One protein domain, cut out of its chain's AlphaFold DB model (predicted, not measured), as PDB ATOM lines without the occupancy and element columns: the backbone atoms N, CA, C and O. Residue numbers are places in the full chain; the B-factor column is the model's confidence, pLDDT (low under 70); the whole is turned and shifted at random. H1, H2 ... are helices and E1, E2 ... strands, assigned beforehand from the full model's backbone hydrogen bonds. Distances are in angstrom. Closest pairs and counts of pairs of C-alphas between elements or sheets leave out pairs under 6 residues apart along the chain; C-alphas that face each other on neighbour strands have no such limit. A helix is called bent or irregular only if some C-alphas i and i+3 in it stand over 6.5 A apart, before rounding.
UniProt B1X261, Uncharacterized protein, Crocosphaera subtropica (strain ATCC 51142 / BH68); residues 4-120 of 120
ATOM      1  N   ILE A   4      11.370  28.215  52.095       78.88
ATOM      2  CA  ILE A   4      10.393  27.590  52.978       78.88
ATOM      3  C   ILE A   4      10.317  26.094  52.662       78.88
ATOM      4  O   ILE A   4      10.559  25.691  51.527       78.88
ATOM      5  N   SER A   5      10.001  25.250  53.642       84.88
ATOM      6  CA  SER A   5       9.744  23.834  53.361       84.88
ATOM      7  C   SER A   5       8.491  23.672  52.494       84.88
ATOM      8  O   SER A   5       7.528  24.430  52.637       84.88
ATOM      9  N   LEU A   6       8.474  22.647  51.634       84.25
ATOM     10  CA  LEU A   6       7.302  22.299  50.821       84.25
ATOM     11  C   LEU A   6       6.023  22.138  51.663       84.25
ATOM     12  O   LEU A   6       4.957  22.589  51.256       84.25
ATOM     13  N   GLU A   7       6.130  21.554  52.859       87.94
ATOM     14  CA  GLU A   7       5.009  21.430  53.800       87.94
ATOM     15  C   GLU A   7       4.409  22.799  54.152       87.94
ATOM     16  O   GLU A   7       3.212  23.036  53.974       87.94
ATOM     17  N   ASN A   8       5.254  23.725  54.609       86.50
ATOM     18  CA  ASN A   8       4.828  25.063  54.998       86.50
ATOM     19  C   ASN A   8       4.289  25.855  53.801       86.50
ATOM     20  O   ASN A   8       3.347  26.630  53.950       86.50
ATOM     21  N   PHE A   9       4.837  25.633  52.606       84.06
ATOM     22  CA  PHE A   9       4.282  26.206  51.389       84.06
ATOM     23  C   PHE A   9       2.848  25.721  51.124       84.06
ATOM     24  O   PHE A   9       1.952  26.544  50.940       84.06
ATOM     25  N   ILE A  10       2.601  24.407  51.174       87.88
ATOM     26  CA  ILE A  10       1.259  23.839  50.968       87.88
ATOM     27  C   ILE A  10       0.270  24.393  52.008       87.88
ATOM     28  O   ILE A  10      -0.875  24.703  51.670       87.88
ATOM     29  N   ILE A  11       0.705  24.585  53.259       89.25
ATOM     30  CA  ILE A  11      -0.102  25.216  54.317       89.25
ATOM     31  C   ILE A  11      -0.511  26.648  53.935       89.25
ATOM     32  O   ILE A  11      -1.674  27.025  54.113       89.25
ATOM     33  N   ILE A  12       0.402  27.439  53.368       86.88
ATOM     34  CA  ILE A  12       0.095  28.794  52.886       86.88
ATOM     35  C   ILE A  12      -0.896  28.744  51.711       86.88
ATOM     36  O   ILE A  12      -1.882  29.485  51.714       86.88
ATOM     37  N   SER A  13      -0.703  27.842  50.741       87.94
ATOM     38  CA  SER A  13      -1.624  27.666  49.604       87.94
ATOM     39  C   SER A  13      -3.030  27.248  50.045       87.94
ATOM     40  O   SER A  13      -4.027  27.694  49.472       87.94
ATOM     41  N   LEU A  14      -3.139  26.433  51.100       91.88
ATOM     42  CA  LEU A  14      -4.421  26.132  51.731       91.88
ATOM     43  C   LEU A  14      -5.069  27.423  52.256       91.88
ATOM     44  O   LEU A  14      -6.221  27.705  51.932       91.88
ATOM     45  N   ALA A  15      -4.363  28.245  53.028       89.75
ATOM     46  CA  ALA A  15      -4.943  29.491  53.536       89.75
ATOM     47  C   ALA A  15      -5.439  30.420  52.406       89.75
ATOM     48  O   ALA A  15      -6.558  30.937  52.480       89.75
ATOM     49  N   ASP A  16      -4.666  30.571  51.326       88.50
ATOM     50  CA  ASP A  16      -5.059  31.402  50.179       88.50
ATOM     51  C   ASP A  16      -6.311  30.876  49.460       88.50
ATOM     52  O   ASP A  16      -7.252  31.628  49.199       88.50
ATOM     53  N   THR A  17      -6.368  29.576  49.186       89.88
ATOM     54  CA  THR A  17      -7.524  28.954  48.523       89.88
ATOM     55  C   THR A  17      -8.803  29.047  49.363       89.88
ATOM     56  O   THR A  17      -9.884  29.235  48.806       89.88
ATOM     57  N   ALA A  18      -8.719  28.991  50.699       90.19
ATOM     58  CA  ALA A  18      -9.884  29.216  51.568       90.19
ATOM     59  C   ALA A  18     -10.409  30.650  51.440       90.19
ATOM     60  O   ALA A  18     -11.614  30.867  51.296       90.19
ATOM     61  N   ARG A  19      -9.490  31.618  51.425       88.19
ATOM     62  CA  ARG A  19      -9.805  33.032  51.231       88.19
ATOM     63  C   ARG A  19     -10.446  33.278  49.863       88.19
ATOM     64  O   ARG A  19     -11.467  33.958  49.788       88.19
ATOM     65  N   ARG A  20      -9.916  32.682  48.786       86.88
ATOM     66  CA  ARG A  20     -10.509  32.754  47.432       86.88
ATOM     67  C   ARG A  20     -11.892  32.108  47.343       86.88
ATOM     68  O   ARG A  20     -12.741  32.591  46.599       86.88
ATOM     69  N   ALA A  21     -12.140  31.070  48.137       87.75
ATOM     70  CA  ALA A  21     -13.456  30.455  48.274       87.75
ATOM     71  C   ALA A  21     -14.443  31.273  49.140       87.75
ATOM     72  O   ALA A  21     -15.596  30.866  49.294       87.75
ATOM     73  N   GLY A  22     -14.024  32.426  49.675       87.00
ATOM     74  CA  GLY A  22     -14.869  33.325  50.462       87.00
ATOM     75  C   GLY A  22     -15.002  32.943  51.935       87.00
ATOM     76  O   GLY A  22     -15.988  33.325  52.557       87.00
ATOM     77  N   PHE A  23     -14.051  32.183  52.487       86.75
ATOM     78  CA  PHE A  23     -13.981  31.885  53.920       86.75
ATOM     79  C   PHE A  23     -12.931  32.775  54.611       86.75
ATOM     80  O   PHE A  23     -11.872  33.042  54.042       86.75
ATOM     81  N   GLY A  24     -13.206  33.205  55.849       78.94
ATOM     82  CA  GLY A  24     -12.370  34.138  56.622       78.94
ATOM     83  C   GLY A  24     -12.933  35.565  56.638       78.94
ATOM     84  O   GLY A  24     -14.109  35.762  56.354       78.94
ATOM     85  N   ASP A  25     -12.095  36.562  56.937       69.00
ATOM     86  CA  ASP A  25     -12.515  37.972  57.092       69.00
ATOM     87  C   ASP A  25     -12.808  38.705  55.764       69.00
ATOM     88  O   ASP A  25     -12.976  39.925  55.735       69.00
ATOM     89  N   MET A  26     -12.852  37.987  54.639       60.16
ATOM     90  CA  MET A  26     -13.211  38.561  53.342       60.16
ATOM     91  C   MET A  26     -14.715  38.433  53.074       60.16
ATOM     92  O   MET A  26     -15.338  37.460  53.501       60.16
ATOM     93  N   PRO A  27     -15.316  39.381  52.331       58.75
ATOM     94  CA  PRO A  27     -16.698  39.242  51.895       58.75
ATOM     95  C   PRO A  27     -16.860  37.945  51.091       58.75
ATOM     96  O   PRO A  27     -16.012  37.615  50.259       58.75
ATOM     97  N   ALA A  28     -17.948  37.212  51.348       59.50
ATOM     98  CA  ALA A  28     -18.246  35.962  50.659       59.50
ATOM     99  C   ALA A  28     -18.168  36.166  49.137       59.50
ATOM    100  O   ALA A  28     -18.815  37.063  48.593       59.50
ATOM    101  N   THR A  29     -17.376  35.340  48.444       60.25
ATOM    102  CA  THR A  29     -17.360  35.351  46.977       60.25
ATOM    103  C   THR A  29     -18.768  35.035  46.471       60.25
ATOM    104  O   THR A  29     -19.349  34.007  46.815       60.25
ATOM    105  N   THR A  30     -19.337  35.932  45.668       64.00
ATOM    106  CA  THR A  30     -20.639  35.732  45.009       64.00
ATOM    107  C   THR A  30     -20.517  34.904  43.729       64.00
ATOM    108  O   THR A  30     -21.517  34.599  43.084       64.00
ATOM    109  N   ASP A  31     -19.290  34.546  43.349       82.50
ATOM    110  CA  ASP A  31     -18.978  33.794  42.143       82.50
ATOM    111  C   ASP A  31     -18.889  32.295  42.466       82.50
ATOM    112  O   ASP A  31     -17.942  31.823  43.109       82.50
ATOM    113  N   TYR A  32     -19.915  31.563  42.021       83.56
ATOM    114  CA  TYR A  32     -20.057  30.116  42.193       83.56
ATOM    115  C   TYR A  32     -18.848  29.339  41.667       83.56
ATOM    116  O   TYR A  32     -18.322  28.478  42.374       83.56
ATOM    117  N   GLU A  33     -18.379  29.655  40.458       85.94
ATOM    118  CA  GLU A  33     -17.290  28.909  39.826       85.94
ATOM    119  C   GLU A  33     -15.962  29.159  40.545       85.94
ATOM    120  O   GLU A  33     -15.203  28.219  40.781       85.94
ATOM    121  N   LYS A  34     -15.709  30.389  41.013       86.25
ATOM    122  CA  LYS A  34     -14.512  30.674  41.825       86.25
ATOM    123  C   LYS A  34     -14.515  29.930  43.155       86.25
ATOM    124  O   LYS A  34     -13.470  29.410  43.557       86.25
ATOM    125  N   LYS A  35     -15.668  29.860  43.835       88.31
ATOM    126  CA  LYS A  35     -15.812  29.082  45.077       88.31
ATOM    127  C   LYS A  35     -15.560  27.600  44.821       88.31
ATOM    128  O   LYS A  35     -14.808  26.975  45.566       88.31
ATOM    129  N   LYS A  36     -16.146  27.073  43.747       89.19
ATOM    130  CA  LYS A  36     -16.007  25.681  43.328       89.19
ATOM    131  C   LYS A  36     -14.558  25.300  43.065       89.19
ATOM    132  O   LYS A  36     -14.051  24.406  43.736       89.19
ATOM    133  N   ILE A  37     -13.885  26.021  42.172       90.31
ATOM    134  CA  ILE A  37     -12.487  25.753  41.818       90.31
ATOM    135  C   ILE A  37     -11.604  25.825  43.068       90.31
ATOM    136  O   ILE A  37     -10.878  24.883  43.367       90.31
ATOM    137  N   SER A  38     -11.745  26.881  43.874       90.94
ATOM    138  CA  SER A  38     -10.921  27.071  45.074       90.94
ATOM    139  C   SER A  38     -11.117  25.958  46.116       90.94
ATOM    140  O   SER A  38     -10.157  25.524  46.750       90.94
ATOM    141  N   LEU A  39     -12.346  25.460  46.293       92.12
ATOM    142  CA  LEU A  39     -12.618  24.317  47.168       92.12
ATOM    143  C   LEU A  39     -12.054  23.005  46.603       92.12
ATOM    144  O   LEU A  39     -11.543  22.198  47.375       92.12
ATOM    145  N   GLN A  40     -12.091  22.793  45.284       93.44
ATOM    146  CA  GLN A  40     -11.480  21.617  44.652       93.44
ATOM    147  C   GLN A  40      -9.948  21.628  44.787       93.44
ATOM    148  O   GLN A  40      -9.367  20.613  45.174       93.44
ATOM    149  N   GLU A  41      -9.300  22.777  44.572       93.69
ATOM    150  CA  GLU A  41      -7.856  22.952  44.788       93.69
ATOM    151  C   GLU A  41      -7.450  22.557  46.218       93.69
ATOM    152  O   GLU A  41      -6.474  21.832  46.425       93.69
ATOM    153  N   ARG A  42      -8.238  22.963  47.224       94.19
ATOM    154  CA  ARG A  42      -7.976  22.627  48.635       94.19
ATOM    155  C   ARG A  42      -7.945  21.138  48.909       94.19
ATOM    156  O   ARG A  42      -7.121  20.698  49.707       94.19
ATOM    157  N   ILE A  43      -8.824  20.361  48.281       95.69
ATOM    158  CA  ILE A  43      -8.849  18.908  48.479       95.69
ATOM    159  C   ILE A  43      -7.545  18.284  47.990       95.69
ATOM    160  O   ILE A  43      -6.981  17.445  48.689       95.69
ATOM    161  N   ILE A  44      -7.029  18.725  46.842       94.69
ATOM    162  CA  ILE A  44      -5.754  18.244  46.295       94.69
ATOM    163  C   ILE A  44      -4.602  18.640  47.225       94.69
ATOM    164  O   ILE A  44      -3.810  17.789  47.627       94.69
ATOM    165  N   LEU A  45      -4.554  19.909  47.642       94.00
ATOM    166  CA  LEU A  45      -3.522  20.425  48.546       94.00
ATOM    167  C   LEU A  45      -3.514  19.708  49.903       94.00
ATOM    168  O   LEU A  45      -2.443  19.412  50.421       94.00
ATOM    169  N   LYS A  46      -4.681  19.376  50.473       94.81
ATOM    170  CA  LYS A  46      -4.766  18.584  51.713       94.81
ATOM    171  C   LYS A  46      -4.155  17.196  51.545       94.81
ATOM    172  O   LYS A  46      -3.390  16.766  52.398       94.81
ATOM    173  N   ARG A  47      -4.453  16.518  50.433       93.19
ATOM    174  CA  ARG A  47      -3.893  15.193  50.134       93.19
ATOM    175  C   ARG A  47      -2.378  15.249  49.927       93.19
ATOM    176  O   ARG A  47      -1.671  14.380  50.427       93.19
ATOM    177  N   LEU A  48      -1.881  16.282  49.241       91.31
ATOM    178  CA  LEU A  48      -0.442  16.533  49.117       91.31
ATOM    179  C   LEU A  48       0.198  16.795  50.484       91.31
ATOM    180  O   LEU A  48       1.257  16.250  50.772       91.31
ATOM    181  N   LEU A  49      -0.447  17.596  51.336       92.25
ATOM    182  CA  LEU A  49       0.047  17.884  52.678       92.25
ATOM    183  C   LEU A  49       0.181  16.608  53.514       92.25
ATOM    184  O   LEU A  49       1.212  16.420  54.150       92.25
ATOM    185  N   ASP A  50      -0.831  15.737  53.494       91.50
ATOM    186  CA  ASP A  50      -0.794  14.456  54.206       91.50
ATOM    187  C   ASP A  50       0.392  13.599  53.731       91.50
ATOM    188  O   ASP A  50       1.157  13.091  54.544       91.50
ATOM    189  N   MET A  51       0.629  13.526  52.415       87.81
ATOM    190  CA  MET A  51       1.785  12.810  51.865       87.81
ATOM    191  C   MET A  51       3.137  13.395  52.279       87.81
ATOM    192  O   MET A  51       4.087  12.642  52.496       87.81
ATOM    193  N   VAL A  52       3.256  14.724  52.315       86.50
ATOM    194  CA  VAL A  52       4.515  15.406  52.643       86.50
ATOM    195  C   VAL A  52       4.815  15.306  54.137       86.50
ATOM    196  O   VAL A  52       5.972  15.114  54.496       86.50
ATOM    197  N   LYS A  53       3.797  15.366  55.003       85.00
ATOM    198  CA  LYS A  53       3.948  15.194  56.459       85.00
ATOM    199  C   LYS A  53       4.560  13.849  56.836       85.00
ATOM    200  O   LYS A  53       5.350  13.775  57.773       85.00
ATOM    201  N   ASP A  54       4.224  12.807  56.082       74.62
ATOM    202  CA  ASP A  54       4.704  11.448  56.331       74.62
ATOM    203  C   ASP A  54       6.096  11.173  55.722       74.62
ATOM    204  O   ASP A  54       6.641  10.079  55.892       74.62
ATOM    205  N   ARG A  55       6.707  12.139  55.011       72.06
ATOM    206  CA  ARG A  55       7.986  11.966  54.299       72.06
ATOM    207  C   ARG A  55       9.064  12.943  54.773       72.06
ATOM    208  O   ARG A  55       8.910  14.156  54.722       72.06
ATOM    209  N   ASN A  56      10.222  12.395  55.139       57.12
ATOM    210  CA  ASN A  56      11.464  13.136  55.384       57.12
ATOM    211  C   ASN A  56      12.400  12.906  54.172       57.12
ATOM    212  O   ASN A  56      12.533  11.743  53.781       57.12
ATOM    213  N   PRO A  57      13.077  13.906  53.564       57.31
ATOM    214  CA  PRO A  57      13.256  15.298  53.977       57.31
ATOM    215  C   PRO A  57      12.367  16.313  53.238       57.31
ATOM    216  O   PRO A  57      12.005  16.141  52.073       57.31
ATOM    217  N   SER A  58      12.118  17.444  53.901       59.72
ATOM    218  CA  SER A  58      11.486  18.622  53.315       59.72
ATOM    219  C   SER A  58      12.390  19.255  52.253       59.72
ATOM    220  O   SER A  58      13.419  19.853  52.584       59.72
ATOM    221  N   LYS A  59      12.008  19.168  50.975       71.00
ATOM    222  CA  LYS A  59      12.615  20.013  49.941       71.00
ATOM    223  C   LYS A  59      12.345  21.474  50.318       71.00
ATOM    224  O   LYS A  59      11.206  21.843  50.618       71.00
ATOM    225  N   ASN A  60      13.408  22.269  50.379       74.25
ATOM    226  CA  ASN A  60      13.300  23.711  50.557       74.25
ATOM    227  C   ASN A  60      12.982  24.334  49.206       74.25
ATOM    228  O   ASN A  60      13.574  23.947  48.202       74.25
ATOM    229  N   VAL A  61      12.073  25.298  49.207       70.19
ATOM    230  CA  VAL A  61      11.609  25.966  48.000       70.19
ATOM    231  C   VAL A  61      11.781  27.465  48.139       70.19
ATOM    232  O   VAL A  61      11.508  28.021  49.207       70.19
ATOM    233  N   GLU A  62      12.242  28.133  47.084       70.00
ATOM    234  CA  GLU A  62      12.317  29.589  47.082       70.00
ATOM    235  C   GLU A  62      10.906  30.189  47.034       70.00
ATOM    236  O   GLU A  62      10.077  29.841  46.192       70.00
ATOM    237  N   ILE A  63      10.618  31.121  47.946       62.28
ATOM    238  CA  ILE A  63       9.269  31.691  48.107       62.28
ATOM    239  C   ILE A  63       8.786  32.386  46.820       62.28
ATOM    240  O   ILE A  63       7.605  32.315  46.478       62.28
ATOM    241  N   ASN A  64       9.703  33.024  46.087       60.97
ATOM    242  CA  ASN A  64       9.395  33.713  44.834       60.97
ATOM    243  C   ASN A  64       9.128  32.754  43.672       60.97
ATOM    244  O   ASN A  64       8.385  33.116  42.764       60.97
ATOM    245  N   GLU A  65       9.714  31.555  43.688       52.56
ATOM    246  CA  GLU A  65       9.563  30.602  42.590       52.56
ATOM    247  C   GLU A  65       8.155  30.017  42.569       52.56
ATOM    248  O   GLU A  65       7.602  29.876  41.493       52.56
ATOM    249  N   LEU A  66       7.524  29.779  43.724       54.12
ATOM    250  CA  LEU A  66       6.225  29.105  43.806       54.12
ATOM    251  C   LEU A  66       4.995  30.023  43.819       54.12
ATOM    252  O   LEU A  66       4.004  29.700  43.168       54.12
ATOM    253  N   TYR A  67       5.035  31.169  44.512       50.59
ATOM    254  CA  TYR A  67       3.913  32.130  44.496       50.59
ATOM    255  C   TYR A  67       3.688  32.732  43.103       50.59
ATOM    256  O   TYR A  67       2.600  33.212  42.789       50.59
ATOM    257  N   LEU A  68       4.737  32.694  42.277       49.84
ATOM    258  CA  LEU A  68       4.711  33.075  40.875       49.84
ATOM    259  C   LEU A  68       4.804  31.876  39.933       49.84
ATOM    260  O   LEU A  68       4.689  32.126  38.740       49.84
ATOM    261  N   SER A  69       4.995  30.632  40.409       63.06
ATOM    262  CA  SER A  69       5.099  29.450  39.538       63.06
ATOM    263  C   SER A  69       3.750  29.234  38.868       63.06
ATOM    264  O   SER A  69       2.811  28.718  39.498       63.06
ATOM    265  N   PRO A  70       3.622  29.563  37.570       71.12
ATOM    266  CA  PRO A  70       2.420  29.231  36.838       71.12
ATOM    267  C   PRO A  70       2.305  27.709  36.738       71.12
ATOM    268  O   PRO A  70       1.197  27.206  36.661       71.12
ATOM    269  N   GLN A  71       3.424  26.971  36.818       74.56
ATOM    270  CA  GLN A  71       3.448  25.514  36.730       74.56
ATOM    271  C   GLN A  71       2.784  24.846  37.935       74.56
ATOM    272  O   GLN A  71       1.942  23.981  37.732       74.56
ATOM    273  N   PHE A  72       3.100  25.251  39.171       79.00
ATOM    274  CA  PHE A  72       2.445  24.684  40.355       79.00
ATOM    275  C   PHE A  72       0.946  24.985  40.338       79.00
ATOM    276  O   PHE A  72       0.124  24.087  40.497       79.00
ATOM    277  N   THR A  73       0.584  26.243  40.074       77.69
ATOM    278  CA  THR A  73      -0.823  26.652  40.004       77.69
ATOM    279  C   THR A  73      -1.565  25.904  38.894       77.69
ATOM    280  O   THR A  73      -2.652  25.391  39.138       77.69
ATOM    281  N   MET A  74      -0.970  25.773  37.702       82.75
ATOM    282  CA  MET A  74      -1.547  25.000  36.598       82.75
ATOM    283  C   MET A  74      -1.679  23.519  36.938       82.75
ATOM    284  O   MET A  74      -2.734  22.958  36.697       82.75
ATOM    285  N   LEU A  75      -0.671  22.899  37.551       86.75
ATOM    286  CA  LEU A  75      -0.720  21.485  37.929       86.75
ATOM    287  C   LEU A  75      -1.884  21.193  38.886       86.75
ATOM    288  O   LEU A  75      -2.612  20.211  38.716       86.75
ATOM    289  N   ILE A  76      -2.075  22.055  39.890       88.88
ATOM    290  CA  ILE A  76      -3.204  21.932  40.814       88.88
ATOM    291  C   ILE A  76      -4.525  22.186  40.076       88.88
ATOM    292  O   ILE A  76      -5.462  21.409  40.258       88.88
ATOM    293  N   LEU A  77      -4.596  23.208  39.213       86.69
ATOM    294  CA  LEU A  77      -5.786  23.521  38.412       86.69
ATOM    295  C   LEU A  77      -6.169  22.390  37.448       86.69
ATOM    296  O   LEU A  77      -7.338  22.024  37.389       86.69
ATOM    297  N   ASP A  78      -5.219  21.775  36.753       89.38
ATOM    298  CA  ASP A  78      -5.462  20.649  35.843       89.38
ATOM    299  C   ASP A  78      -5.990  19.420  36.601       89.38
ATOM    300  O   ASP A  78      -6.763  18.612  36.074       89.38
ATOM    301  N   SER A  79      -5.631  19.313  37.882       90.69
ATOM    302  CA  SER A  79      -6.045  18.229  38.766       90.69
ATOM    303  C   SER A  79      -7.438  18.430  39.382       90.69
ATOM    304  O   SER A  79      -8.017  17.457  39.870       90.69
ATOM    305  N   VAL A  80      -8.036  19.634  39.347       92.12
ATOM    306  CA  VAL A  80      -9.355  19.894  39.983       92.12
ATOM    307  C   VAL A  80     -10.488  19.086  39.360       92.12
ATOM    308  O   VAL A  80     -11.442  18.731  40.049       92.12
ATOM    309  N   ASN A  81     -10.359  18.722  38.082       90.31
ATOM    310  CA  ASN A  81     -11.326  17.879  37.374       90.31
ATOM    311  C   ASN A  81     -11.391  16.445  37.929       90.31
ATOM    312  O   ASN A  81     -12.323  15.709  37.624       90.31
ATOM    313  N   GLN A  82     -10.424  16.053  38.763       92.75
ATOM    314  CA  GLN A  82     -10.379  14.762  39.454       92.75
ATOM    315  C   GLN A  82     -11.067  14.817  40.836       92.75
ATOM    316  O   GLN A  82     -11.029  13.838  41.590       92.75
ATOM    317  N   VAL A  83     -11.665  15.963  41.197       93.00
ATOM    318  CA  VAL A  83     -12.435  16.163  42.431       93.00
ATOM    319  C   VAL A  83     -13.933  16.081  42.137       93.00
ATOM    320  O   VAL A  83     -14.499  16.925  41.442       93.00
ATOM    321  N   GLU A  84     -14.583  15.090  42.736       90.50
ATOM    322  CA  GLU A  84     -16.018  14.818  42.645       90.50
ATOM    323  C   GLU A  84     -16.783  15.353  43.868       90.50
ATOM    324  O   GLU A  84     -16.191  15.693  44.895       90.50
ATOM    325  N   GLY A  85     -18.119  15.372  43.782       84.19
ATOM    326  CA  GLY A  85     -19.010  15.650  44.921       84.19
ATOM    327  C   GLY A  85     -19.431  17.114  45.087       84.19
ATOM    328  O   GLY A  85     -20.174  17.438  46.015       84.19
ATOM    329  N   TYR A  86     -19.014  18.003  44.181       78.25
ATOM    330  CA  TYR A  86     -19.426  19.407  44.214       78.25
ATOM    331  C   TYR A  86     -20.859  19.569  43.681       78.25
ATOM    332  O   TYR A  86     -21.082  19.672  42.476       78.25
ATOM    333  N   SER A  87     -21.839  19.556  44.585       76.75
ATOM    334  CA  SER A  87     -23.255  19.799  44.281       76.75
ATOM    335  C   SER A  87     -23.632  21.268  44.492       76.75
ATOM    336  O   SER A  87     -22.932  22.009  45.185       76.75
ATOM    337  N   ASN A  88     -24.784  21.686  43.957       72.19
ATOM    338  CA  ASN A  88     -25.330  23.026  44.208       72.19
ATOM    339  C   ASN A  88     -25.518  23.312  45.708       72.19
ATOM    340  O   ASN A  88     -25.438  24.465  46.114       72.19
ATOM    341  N   ASP A  89     -25.672  22.281  46.543       71.62
ATOM    342  CA  ASP A  89     -25.810  22.409  47.999       71.62
ATOM    343  C   ASP A  89     -24.481  22.720  48.709       71.62
ATOM    344  O   ASP A  89     -24.475  23.139  49.866       71.62
ATOM    345  N   VAL A  90     -23.340  22.535  48.035       72.12
ATOM    346  CA  VAL A  90     -22.021  22.986  48.513       72.12
ATOM    347  C   VAL A  90     -21.879  24.503  48.360       72.12
ATOM    348  O   VAL A  90     -21.157  25.140  49.122       72.12
ATOM    349  N   TYR A  91     -22.599  25.132  47.430       75.38
ATOM    350  CA  TYR A  91     -22.538  26.580  47.240       75.38
ATOM    351  C   TYR A  91     -23.034  27.406  48.441       75.38
ATOM    352  O   TYR A  91     -22.274  28.271  48.893       75.38
ATOM    353  N   PRO A  92     -24.224  27.145  49.025       81.06
ATOM    354  CA  PRO A  92     -24.690  27.866  50.209       81.06
ATOM    355  C   PRO A  92     -23.920  27.499  51.486       81.06
ATOM    356  O   PRO A  92     -24.135  28.122  52.520       81.06
ATOM    357  N   CYS A  93     -23.025  26.508  51.439       82.62
ATOM    358  CA  CYS A  93     -22.244  26.073  52.591       82.62
ATOM    359  C   CYS A  93     -21.381  27.219  53.153       82.62
ATOM    360  O   CYS A  93     -20.575  27.822  52.433       82.62
ATOM    361  N   GLN A  94     -21.555  27.510  54.445       83.06
ATOM    362  CA  GLN A  94     -20.862  28.587  55.167       83.06
ATOM    363  C   GLN A  94     -19.664  28.086  55.987       83.06
ATOM    364  O   GLN A  94     -18.790  28.870  56.349       83.06
ATOM    365  N   HIS A  95     -19.582  26.778  56.238       89.00
ATOM    366  CA  HIS A  95     -18.523  26.167  57.033       89.00
ATOM    367  C   HIS A  95     -17.549  25.392  56.150       89.00
ATOM    368  O   HIS A  95     -17.873  24.322  55.645       89.00
ATOM    369  N   LEU A  96     -16.327  25.911  56.011       90.06
ATOM    370  CA  LEU A  96     -15.294  25.379  55.116       90.06
ATOM    371  C   LEU A  96     -15.124  23.855  55.209       90.06
ATOM    372  O   LEU A  96     -15.180  23.167  54.195       90.06
ATOM    373  N   VAL A  97     -14.978  23.331  56.429       90.44
ATOM    374  CA  VAL A  97     -14.757  21.897  56.676       90.44
ATOM    375  C   VAL A  97     -15.932  21.048  56.190       90.44
ATOM    376  O   VAL A  97     -15.725  19.990  55.602       90.44
ATOM    377  N   GLU A  98     -17.168  21.506  56.387       90.12
ATOM    378  CA  GLU A  98     -18.360  20.791  55.920       90.12
ATOM    379  C   GLU A  98     -18.419  20.744  54.397       90.12
ATOM    380  O   GLU A  98     -18.770  19.712  53.823       90.12
ATOM    381  N   CYS A  99     -18.049  21.846  53.738       90.31
ATOM    382  CA  CYS A  99     -18.013  21.912  52.285       90.31
ATOM    383  C   CYS A  99     -16.953  20.947  51.736       90.31
ATOM    384  O   CYS A  99     -17.206  20.226  50.777       90.31
ATOM    385  N   GLU A 100     -15.782  20.897  52.374       91.31
ATOM    386  CA  GLU A 100     -14.671  20.028  51.980       91.31
ATOM    387  C   GLU A 100     -14.973  18.542  52.185       91.31
ATOM    388  O   GLU A 100     -14.611  17.731  51.340       91.31
ATOM    389  N   ASN A 101     -15.677  18.175  53.258       90.56
ATOM    390  CA  ASN A 101     -16.039  16.781  53.540       90.56
ATOM    391  C   ASN A 101     -17.000  16.177  52.502       90.56
ATOM    392  O   ASN A 101     -17.147  14.959  52.436       90.56
ATOM    393  N   ARG A 102     -17.660  17.014  51.693       89.94
ATOM    394  CA  ARG A 102     -18.519  16.577  50.582       89.94
ATOM    395  C   ARG A 102     -17.734  16.288  49.304       89.94
ATOM    396  O   ARG A 102     -18.291  15.717  48.371       89.94
ATOM    397  N   LEU A 103     -16.466  16.688  49.249       91.88
ATOM    398  CA  LEU A 103     -15.622  16.547  48.075       91.88
ATOM    399  C   LEU A 103     -14.707  15.337  48.207       91.88
ATOM    400  O   LEU A 103     -14.165  15.044  49.272       91.88
ATOM    401  N   THR A 104     -14.511  14.631  47.099       92.44
ATOM    402  CA  THR A 104     -13.640  13.453  47.042       92.44
ATOM    403  C   THR A 104     -12.676  13.578  45.879       92.44
ATOM    404  O   THR A 104     -13.093  13.783  44.746       92.44
ATOM    405  N   PHE A 105     -11.383  13.418  46.147       93.88
ATOM    406  CA  PHE A 105     -10.362  13.325  45.108       93.88
ATOM    407  C   PHE A 105     -10.185  11.866  44.674       93.88
ATOM    408  O   PHE A 105      -9.954  11.000  45.521       93.88
ATOM    409  N   ARG A 106     -10.312  11.602  43.370       92.38
ATOM    410  CA  ARG A 106     -10.191  10.263  42.756       92.38
ATOM    411  C   ARG A 106      -8.877  10.043  42.002       92.38
ATOM    412  O   ARG A 106      -8.682   8.976  41.430       92.38
ATOM    413  N   GLY A 107      -8.006  11.044  41.974       89.81
ATOM    414  CA  GLY A 107      -6.751  11.000  41.238       89.81
ATOM    415  C   GLY A 107      -5.621  10.248  41.929       89.81
ATOM    416  O   GLY A 107      -5.707   9.876  43.103       89.81
ATOM    417  N   ASN A 108      -4.515  10.086  41.203       93.12
ATOM    418  CA  ASN A 108      -3.273   9.575  41.765       93.12
ATOM    419  C   ASN A 108      -2.468  10.719  42.397       93.12
ATOM    420  O   ASN A 108      -1.785  11.478  41.713       93.12
ATOM    421  N   ILE A 109      -2.549  10.840  43.721       91.88
ATOM    422  CA  ILE A 109      -1.854  11.902  44.452       91.88
ATOM    423  C   ILE A 109      -0.323  11.762  44.393       91.88
ATOM    424  O   ILE A 109       0.381  12.771  44.421       91.88
ATOM    425  N   GLN A 110       0.190  10.535  44.242       90.38
ATOM    426  CA  GLN A 110       1.623  10.279  44.106       90.38
ATOM    427  C   GLN A 110       2.171  10.903  42.820       90.38
ATOM    428  O   GLN A 110       3.188  11.588  42.874       90.38
ATOM    429  N   ASP A 111       1.450  10.767  41.707       91.50
ATOM    430  CA  ASP A 111       1.862  11.345  40.423       91.50
ATOM    431  C   ASP A 111       1.883  12.880  40.468       91.50
ATOM    432  O   ASP A 111       2.740  13.510  39.848       91.50
ATOM    433  N   ILE A 112       0.954  13.502  41.207       89.12
ATOM    434  CA  ILE A 112       0.950  14.958  41.418       89.12
ATOM    435  C   ILE A 112       2.159  15.361  42.266       89.12
ATOM    436  O   ILE A 112       2.860  16.307  41.919       89.12
ATOM    437  N   TYR A 113       2.427  14.641  43.359       88.38
ATOM    438  CA  TYR A 113       3.592  14.893  44.205       88.38
ATOM    439  C   TYR A 113       4.903  14.800  43.411       88.38
ATOM    440  O   TYR A 113       5.732  15.703  43.499       88.38
ATOM    441  N   ASP A 114       5.075  13.763  42.591       87.81
ATOM    442  CA  ASP A 114       6.289  13.578  41.792       87.81
ATOM    443  C   ASP A 114       6.462  14.704  40.758       87.81
ATOM    444  O   ASP A 114       7.568  15.218  40.581       87.81
ATOM    445  N   GLN A 115       5.373  15.173  40.138       85.62
ATOM    446  CA  GLN A 115       5.396  16.355  39.267       85.62
ATOM    447  C   GLN A 115       5.774  17.630  40.027       85.62
ATOM    448  O   GLN A 115       6.621  18.383  39.549       85.62
ATOM    449  N   VAL A 116       5.216  17.858  41.222       82.75
ATOM    450  CA  VAL A 116       5.609  18.988  42.078       82.75
ATOM    451  C   VAL A 116       7.108  18.932  42.369       82.75
ATOM    452  O   VAL A 116       7.801  19.919  42.169       82.75
ATOM    453  N   ILE A 117       7.646  17.783  42.783       80.25
ATOM    454  CA  ILE A 117       9.073  17.663  43.108       80.25
ATOM    455  C   ILE A 117       9.974  17.870  41.887       80.25
ATOM    456  O   ILE A 117      11.044  18.456  42.050       80.25
ATOM    457  N   ASN A 118       9.559  17.422  40.699       78.88
ATOM    458  CA  ASN A 118      10.311  17.592  39.451       78.88
ATOM    459  C   ASN A 118      10.321  19.039  38.929       78.88
ATOM    460  O   ASN A 118      11.246  19.415  38.213       78.88
ATOM    461  N   HIS A 119       9.286  19.824  39.238       72.00
ATOM    462  CA  HIS A 119       9.163  21.225  38.815       72.00
ATOM    463  C   HIS A 119       9.736  22.235  39.819       72.00
ATOM    464  O   HIS A 119       9.854  23.414  39.486       72.00
ATOM    465  N   LEU A 120      10.078  21.767  41.020       68.75
ATOM    466  CA  LEU A 120      10.809  22.489  42.064       68.75
ATOM    467  C   LEU A 120      12.300  22.156  42.030       68.75
ATOM    468  O   LEU A 120      13.044  22.715  42.856       68.75
TER     469      LEU A 120
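What this domain is: This is residues 4 to 120 of the 120 residues of an uncharacterized protein of Crocosphaera subtropica (strain ATCC 51142 / BH68) (UniProt B1X261). What does the model look like? The long helix H2 runs through the middle with H1 folded beside it as a hairpin, while H4 and H6, a second pair running opposite ways, cross H2, and the short H5 packs across it too. H3 and the strand E1 lie at one end. What is it made of? The printed part has 117 residues, mostly helix, with six named helices and one named strand in the order H1, H2, E1, H3, H4, H5, H6. It is compact, with a radius of gyration of the C-alphas of 14.1 A, and spans 40 by 29 by 23 A.

Where its parts are: Where do the first elements lie? H1, residues 6 to 20, starts with C-alpha 6 at (7.302, 22.299, 50.821) and measures 20.9 A from first to last C-alpha. H2 is residues 32 to 53, 31.7 A, and E1 residues 60 to 62, 6.9 A. What follows? H3 is residues 63 to 67, 6.5 A; H4 residues 70 to 82, 19.5 A, only just irregular, with C-alphas 78 and 81 6.7 A apart. H5 is residues 96 to 101, 8.8 A, and H6 residues 109 to 119, 15.5 A, ending with C-alpha 119 at (9.163, 21.225, 38.815).

How they stand to each other: What touches the hub, H2? H1 touches it at a shallow tilt of 17 degrees, opposite ways, closest at the C-alphas of Thr 17 and Ser 38, 5.2 A. About perpendicular to it, H4 touches at Gln 40 and Val 80, closest C-alphas 5.4 A, H6 at Leu 48 and Tyr 113, 6.6 A, and H5, only just so at 72 degrees, at Leu 39 and Glu 100, 6.8 A. What of the rest? H4 and H6 touch at a shallow tilt of 13 degrees, opposite ways, with the C-alphas of Phe 72 and Val 116 closest, 6.7 A; H3 is near H1. E1 pairs with no named strand, but its residues 60 to 61 pair antiparallel with residues 4 to 5. Are the helix backbones whole? Every O i to N i+4 pair is within hydrogen-bond range in H1, H2, H3, H5 and H6, and 7 of 9 in H4.

The domain as a whole: How far does it reach? The two C-alphas farthest apart, of Thr 30 and Asn 56, are 40.6 A apart. Is it continuous and sure? The printed part has no cut, and the links H1 to H2 and H4 to H5 are long. The pLDDT is under 70 in residues 25 to 30, 56 to 58, 63 to 69 and 120.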